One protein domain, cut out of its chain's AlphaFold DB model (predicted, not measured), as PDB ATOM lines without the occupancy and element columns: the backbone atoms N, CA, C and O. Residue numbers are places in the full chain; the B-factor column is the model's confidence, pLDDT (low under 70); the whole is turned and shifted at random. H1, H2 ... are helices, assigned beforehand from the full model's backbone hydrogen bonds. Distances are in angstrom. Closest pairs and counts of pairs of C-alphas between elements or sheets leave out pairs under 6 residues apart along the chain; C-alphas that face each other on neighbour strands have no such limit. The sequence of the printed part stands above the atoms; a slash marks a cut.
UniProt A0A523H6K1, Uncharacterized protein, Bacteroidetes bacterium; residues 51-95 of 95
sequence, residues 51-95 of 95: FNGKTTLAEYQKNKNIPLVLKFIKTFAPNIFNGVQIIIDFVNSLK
ATOM      1  N   PHE A  51      38.180 -23.845 -25.858       91.38
ATOM      2  CA  PHE A  51      38.595 -24.647 -24.712       91.38
ATOM      3  C   PHE A  51      37.442 -24.846 -23.723       91.38
ATOM      4  O   PHE A  51      36.492 -24.063 -23.661       91.38
ATOM      5  N   ASN A  52      37.539 -25.880 -22.885       93.31
ATOM      6  CA  ASN A  52      36.538 -26.149 -21.857       93.31
ATOM      7  C   ASN A  52      36.827 -25.349 -20.578       93.31
ATOM      8  O   ASN A  52      37.571 -25.799 -19.707       93.31
ATOM      9  N   GLY A  53      36.182 -24.189 -20.432       91.69
ATOM     10  CA  GLY A  53      36.365 -23.316 -19.270       91.69
ATOM     11  C   GLY A  53      36.080 -23.979 -17.916       91.69
ATOM     12  O   GLY A  53      36.778 -23.689 -16.947       91.69
ATOM     13  N   LYS A  54      35.121 -24.915 -17.836       94.25
ATOM     14  CA  LYS A  54      34.811 -25.642 -16.591       94.25
ATOM     15  C   LYS A  54      35.980 -26.533 -16.170       94.25
ATOM     16  O   LYS A  54      36.398 -26.482 -15.015       94.25
ATOM     17  N   THR A  55      36.510 -27.325 -17.100       91.44
ATOM     18  CA  THR A  55      37.660 -28.203 -16.845       91.44
ATOM     19  C   THR A  55      38.907 -27.385 -16.527       91.44
ATOM     20  O   THR A  55      39.567 -27.645 -15.524       91.44
ATOM     21  N   THR A  56      39.188 -26.351 -17.322       90.12
ATOM     22  CA  THR A  56      40.353 -25.479 -17.130       90.12
ATOM     23  C   THR A  56      40.319 -24.776 -15.772       90.12
ATOM     24  O   THR A  56      41.327 -24.760 -15.067       90.12
ATOM     25  N   LEU A  57      39.161 -24.246 -15.357       89.69
ATOM     26  CA  LEU A  57      39.001 -23.604 -14.050       89.69
ATOM     27  C   LEU A  57      39.189 -24.597 -12.898       89.69
ATOM     28  O   LEU A  57      39.879 -24.279 -11.931       89.69
ATOM     29  N   ALA A  58      38.609 -25.796 -12.999       91.12
ATOM     30  CA  ALA A  58      38.746 -26.819 -11.967       91.12
ATOM     31  C   ALA A  58      40.213 -27.244 -11.773       91.12
ATOM     32  O   ALA A  58      40.678 -27.355 -10.639       91.12
ATOM     33  N   GLU A  59      40.963 -27.440 -12.861       88.56
ATOM     34  CA  GLU A  59      42.380 -27.818 -12.797       88.56
ATOM     35  C   GLU A  59      43.269 -26.689 -12.268       88.56
ATOM     36  O   GLU A  59      44.146 -26.928 -11.434       88.56
ATOM     37  N   TYR A  60      42.987 -25.447 -12.661       86.12
ATOM     38  CA  TYR A  60      43.642 -24.275 -12.084       86.12
ATOM     39  C   TYR A  60      43.394 -24.167 -10.567       86.12
ATOM     40  O   TYR A  60      44.317 -23.912  -9.797       86.12
ATOM     41  N   GLN A  61      42.166 -24.421 -10.104       87.38
ATOM     42  CA  GLN A  61      41.819 -24.364  -8.679       87.38
ATOM     43  C   GLN A  61      42.459 -25.481  -7.844       87.38
ATOM     44  O   GLN A  61      42.800 -25.235  -6.685       87.38
ATOM     45  N   LYS A  62      42.638 -26.689  -8.404       85.94
ATOM     46  CA  LYS A  62      43.336 -27.805  -7.733       85.94
ATOM     47  C   LYS A  62      44.800 -27.484  -7.465       85.94
ATOM     48  O   LYS A  62      45.328 -27.840  -6.418       85.94
ATOM     49  N   ASN A  63      45.437 -26.783  -8.395       73.31
ATOM     50  CA  ASN A  63      46.820 -26.362  -8.277       73.31
ATOM     51  C   ASN A  63      46.913 -24.840  -8.406       73.31
ATOM     52  O   ASN A  63      47.401 -24.327  -9.411       73.31
ATOM     53  N   LYS A  64      46.493 -24.121  -7.353       65.75
ATOM     54  CA  LYS A  64      46.460 -22.642  -7.287       65.75
ATOM     55  C   LYS A  64      47.797 -21.946  -7.603       65.75
ATOM     56  O   LYS A  64      47.814 -20.736  -7.802       65.75
ATOM     57  N   ASN A  65      48.891 -22.708  -7.653       62.47
ATOM     58  CA  ASN A  65      50.242 -22.250  -7.959       62.47
ATOM     59  C   ASN A  65      50.797 -22.795  -9.284       62.47
ATOM     60  O   ASN A  65      51.991 -22.639  -9.514       62.47
ATOM     61  N   ILE A  66      50.002 -23.436 -10.156       62.47
ATOM     62  CA  ILE A  66      50.441 -23.615 -11.546       62.47
ATOM     63  C   ILE A  66      50.458 -22.211 -12.140       62.47
ATOM     64  O   ILE A  66      49.387 -21.623 -12.328       62.47
ATOM     65  N   PRO A  67      51.639 -21.637 -12.430       64.88
ATOM     66  CA  PRO A  67      51.644 -20.428 -13.222       64.88
ATOM     67  C   PRO A  67      50.994 -20.809 -14.556       64.88
ATOM     68  O   PRO A  67      51.156 -21.945 -15.006       64.88
ATOM     69  N   LEU A  68      50.232 -19.902 -15.173       66.00
ATOM     70  CA  LEU A  68      49.630 -20.098 -16.500       66.00
ATOM     71  C   LEU A  68      50.730 -20.136 -17.579       66.00
ATOM     72  O   LEU A  68      50.783 -19.325 -18.495       66.00
ATOM     73  N   VAL A  69      51.673 -21.061 -17.419       78.06
ATOM     74  CA  VAL A  69      52.821 -21.295 -18.270       78.06
ATOM     75  C   VAL A  69      52.365 -22.023 -19.516       78.06
ATOM     76  O   VAL A  69      51.338 -22.703 -19.538       78.06
ATOM     77  N   LEU A  70      53.203 -21.955 -20.543       84.12
ATOM     78  CA  LEU A  70      52.961 -22.542 -21.854       84.12
ATOM     79  C   LEU A  70      52.449 -23.992 -21.805       84.12
ATOM     80  O   LEU A  70      51.596 -24.369 -22.600       84.12
ATOM     81  N   LYS A  71      52.936 -24.802 -20.852       86.94
ATOM     82  CA  LYS A  71      52.483 -26.187 -20.656       86.94
ATOM     83  C   LYS A  71      50.986 -26.268 -20.338       86.94
ATOM     84  O   LYS A  71      50.304 -27.090 -20.932       86.94
ATOM     85  N   PHE A  72      50.473 -25.410 -19.456       88.94
ATOM     86  CA  PHE A  72      49.054 -25.391 -19.098       88.94
ATOM     87  C   PHE A  72      48.183 -25.040 -20.310       88.94
ATOM     88  O   PHE A  72      47.222 -25.745 -20.599       88.94
ATOM     89  N   ILE A  73      48.565 -24.009 -21.070       89.56
ATOM     90  CA  ILE A  73      47.842 -23.588 -22.282       89.56
ATOM     91  C   ILE A  73      47.855 -24.709 -23.328       89.56
ATOM     92  O   ILE A  73      46.805 -25.071 -23.846       89.56
ATOM     93  N   LYS A  74      49.012 -25.330 -23.583       91.69
ATOM     94  CA  LYS A  74      49.128 -26.470 -24.507       91.69
ATOM     95  C   LYS A  74      48.287 -27.677 -24.087       91.69
ATOM     96  O   LYS A  74      47.867 -28.441 -24.945       91.69
ATOM     97  N   THR A  75      48.054 -27.868 -22.789       91.12
ATOM     98  CA  THR A  75      47.236 -28.975 -22.275       91.12
ATOM     99  C   THR A  75      45.741 -28.666 -22.322       91.12
ATOM    100  O   THR A  75      44.964 -29.515 -22.745       91.12
ATOM    101  N   PHE A  76      45.328 -27.472 -21.893       90.94
ATOM    102  CA  PHE A  76      43.912 -27.152 -21.668       90.94
ATOM    103  C   PHE A  76      43.275 -26.279 -22.750       90.94
ATOM    104  O   PHE A  76      42.053 -26.221 -22.827       90.94
ATOM    105  N   ALA A  77      44.077 -25.623 -23.585       91.50
ATOM    106  CA  ALA A  77      43.639 -24.827 -24.727       91.50
ATOM    107  C   ALA A  77      44.536 -25.079 -25.965       91.50
ATOM    108  O   ALA A  77      45.083 -24.131 -26.540       91.50
ATOM    109  N   PRO A  78      44.728 -26.349 -26.385       91.56
ATOM    110  CA  PRO A  78      45.642 -26.695 -27.474       91.56
ATOM    111  C   PRO A  78      45.260 -26.031 -28.799       91.56
ATOM    112  O   PRO A  78      46.142 -25.583 -29.524       91.56
ATOM    113  N   ASN A  79      43.965 -25.904 -29.095       90.19
ATOM    114  CA  ASN A  79      43.489 -25.296 -30.338       90.19
ATOM    115  C   ASN A  79      43.803 -23.797 -30.393       90.19
ATOM    116  O   ASN A  79      44.200 -23.297 -31.442       90.19
ATOM    117  N   ILE A  80      43.740 -23.101 -29.251       90.12
ATOM    118  CA  ILE A  80      44.194 -21.708 -29.142       90.12
ATOM    119  C   ILE A  80      45.698 -21.622 -29.408       90.12
ATOM    120  O   ILE A  80      46.134 -20.803 -30.212       90.12
ATOM    121  N   PHE A  81      46.493 -22.475 -28.754       91.88
ATOM    122  CA  PHE A  81      47.946 -22.478 -28.932       91.88
ATOM    123  C   PHE A  81      48.338 -22.737 -30.395       91.88
ATOM    124  O   PHE A  81      49.123 -21.984 -30.967       91.88
ATOM    125  N   ASN A  82      47.757 -23.770 -31.008       91.50
ATOM    126  CA  ASN A  82      48.029 -24.139 -32.394       91.50
ATOM    127  C   ASN A  82      47.551 -23.057 -33.370       91.50
ATOM    128  O   ASN A  82      48.275 -22.725 -34.301       91.50
ATOM    129  N   GLY A  83      46.381 -22.456 -33.133       91.56
ATOM    130  CA  GLY A  83      45.867 -21.356 -33.952       91.56
ATOM    131  C   GLY A  83      46.795 -20.141 -33.953       91.56
ATOM    132  O   GLY A  83      47.109 -19.594 -35.006       91.56
ATOM    133  N   VAL A  84      47.325 -19.762 -32.785       92.12
ATOM    134  CA  VAL A  84      48.337 -18.698 -32.692       92.12
ATOM    135  C   VAL A  84      49.632 -19.094 -33.409       92.12
ATOM    136  O   VAL A  84      50.228 -18.254 -34.081       92.12
ATOM    137  N   GLN A  85      50.057 -20.358 -33.318       94.50
ATOM    138  CA  GLN A  85      51.259 -20.833 -34.008       94.50
ATOM    139  C   GLN A  85      51.132 -20.725 -35.533       94.50
ATOM    140  O   GLN A  85      52.067 -20.266 -36.177       94.50
ATOM    141  N   ILE A  86      49.963 -21.040 -36.096       94.44
ATOM    142  CA  ILE A  86      49.683 -20.885 -37.534       94.44
ATOM    143  C   ILE A  86      49.886 -19.426 -37.986       94.44
ATOM    144  O   ILE A  86      50.480 -19.175 -39.033       94.44
ATOM    145  N   ILE A  87      49.447 -18.452 -37.181       94.06
ATOM    146  CA  ILE A  87      49.633 -17.021 -37.479       94.06
ATOM    147  C   ILE A  87      51.112 -16.628 -37.383       94.06
ATOM    148  O   ILE A  87      51.613 -15.889 -38.229       94.06
ATOM    149  N   ILE A  88      51.829 -17.133 -36.375       95.19
ATOM    150  CA  ILE A  88      53.278 -16.919 -36.241       95.19
ATOM    151  C   ILE A  88      54.018 -17.474 -37.465       95.19
ATOM    152  O   ILE A  88      54.922 -16.816 -37.981       95.19
ATOM    153  N   ASP A  89      53.627 -18.653 -37.942       96.25
ATOM    154  CA  ASP A  89      54.235 -19.303 -39.101       96.25
ATOM    155  C   ASP A  89      53.978 -18.502 -40.386       96.25
ATOM    156  O   ASP A  89      54.910 -18.287 -41.161       96.25
ATOM    157  N   PHE A  90      52.765 -17.964 -40.570       95.25
ATOM    158  CA  PHE A  90      52.473 -17.007 -41.641       95.25
ATOM    159  C   PHE A  90      53.394 -15.782 -41.565       95.25
ATOM    160  O   PHE A  90      54.091 -15.483 -42.533       95.25
ATOM    161  N   VAL A  91      53.479 -15.112 -40.411       94.38
ATOM    162  CA  VAL A  91      54.333 -13.920 -40.248       94.38
ATOM    163  C   VAL A  91      55.807 -14.242 -40.512       94.38
ATOM    164  O   VAL A  91      56.521 -13.439 -41.109       94.38
ATOM    165  N   ASN A  92      56.282 -15.416 -40.096       95.62
ATOM    166  CA  ASN A  92      57.648 -15.851 -40.365       95.62
ATOM    167  C   ASN A  92      57.886 -16.187 -41.841       95.62
ATOM    168  O   ASN A  92      59.003 -15.994 -42.305       95.62
ATOM    169  N   SER A  93      56.870 -16.634 -42.583       93.81
ATOM    170  CA  SER A  93      56.983 -16.877 -44.029       93.81
ATOM    171  C   SER A  93      57.157 -15.598 -44.860       93.81
ATOM    172  O   SER A  93      57.583 -15.668 -46.011       93.81
ATOM    173  N   LEU A  94      56.850 -14.433 -44.277       92.81
ATOM    174  CA  LEU A  94      57.031 -13.120 -44.903       92.81
ATOM    175  C   LEU A  94      58.439 -12.529 -44.694       92.81
ATOM    176  O   LEU A  94      58.749 -11.500 -45.298       92.81
ATOM    177  N   LYS A  95      59.260 -13.137 -43.827       87.81
ATOM    178  CA  LYS A  95      60.645 -12.721 -43.550       87.81
ATOM    179  C   LYS A  95      61.606 -13.324 -44.569       87.81
ATOM    180  O   LYS A  95      62.473 -12.560 -45.048       87.81
TER     181      LYS A  95
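What this domain is: This is residues 51 to 95 of the 95 residues of an uncharacterized protein of Bacteroidetes bacterium (UniProt A0A523H6K1). The first two helices and the link between them make an open loop: H1 and H2 come near each other where Thr 56 meets Phe 76, and the chain of residues 63 to 69 swings round between the end of H1 and the start of H2. From the corner after H2 the longest helix, H3, heads away as an arm, and residues 83 to 95 stick out and make much of the length. The printed part has 45 residues, with three named helices in the order H1, H2, H3 and no named strand; the class is all helix. The whole is loose, with a radius of gyration of the C-alphas of 13.4 A, and the C-alphas span 42 by 19 by 10 A.

Where its parts are: Begin at Phe 51 and go two residues on to C-alpha 53 at (36.365, -23.316, -19.270), where H1 starts; it takes in residues 53 to 62 and is 14.2 A long from first to last C-alpha. After seven residues, look for H2 at residues 70 to 76, from Leu 70 to Phe 76, 10.2 A long; its first C-alpha is at (52.961, -22.542, -21.854). Ala 77 alone lies between it and H3, residues 78 to 93, which measures 22.3 A and ends at C-alpha 93 at (56.983, -16.877, -44.029).

How they stand to each other: Look first at H1 and H2, which are close but not clearly touching; their closest C-alphas, those of Thr 56 and Phe 76, are 6.0 A apart. Their lines stand at a steep tilt of 57 degrees, and they run opposite ways. Next, H2 and H3 touch only at the corner by their link, and only just, with 3 pairs of C-alphas within 8 A. The closest C-alphas there are those of Lys 74 and Phe 81, 6.1 A apart, and H3 touches H2 with residues 80 to 81 alone. Their lines stand at a steep tilt of 49 degrees, and they run opposite ways. H1 and H3 are apart. In H1, H2 and H3 every backbone O i to N i+4 pair is within hydrogen-bond range.

The domain as a whole: The outline is a rod, and the two C-alphas farthest apart, those of Lys 62 and Lys 95, are 42.5 A apart. The printed part has no cut and ends at residue 95, the chain's last residue. The link from H1 to H2 is short and the link from H2 to H3 is tight. Residues 61 to 67 stand free, as do residues 83 to 95, of which 83 to 93 belong to H3. The mean pLDDT of the printed part is 87.6; look for values under 70 at residues 64 to 68, where the model's confidence is low.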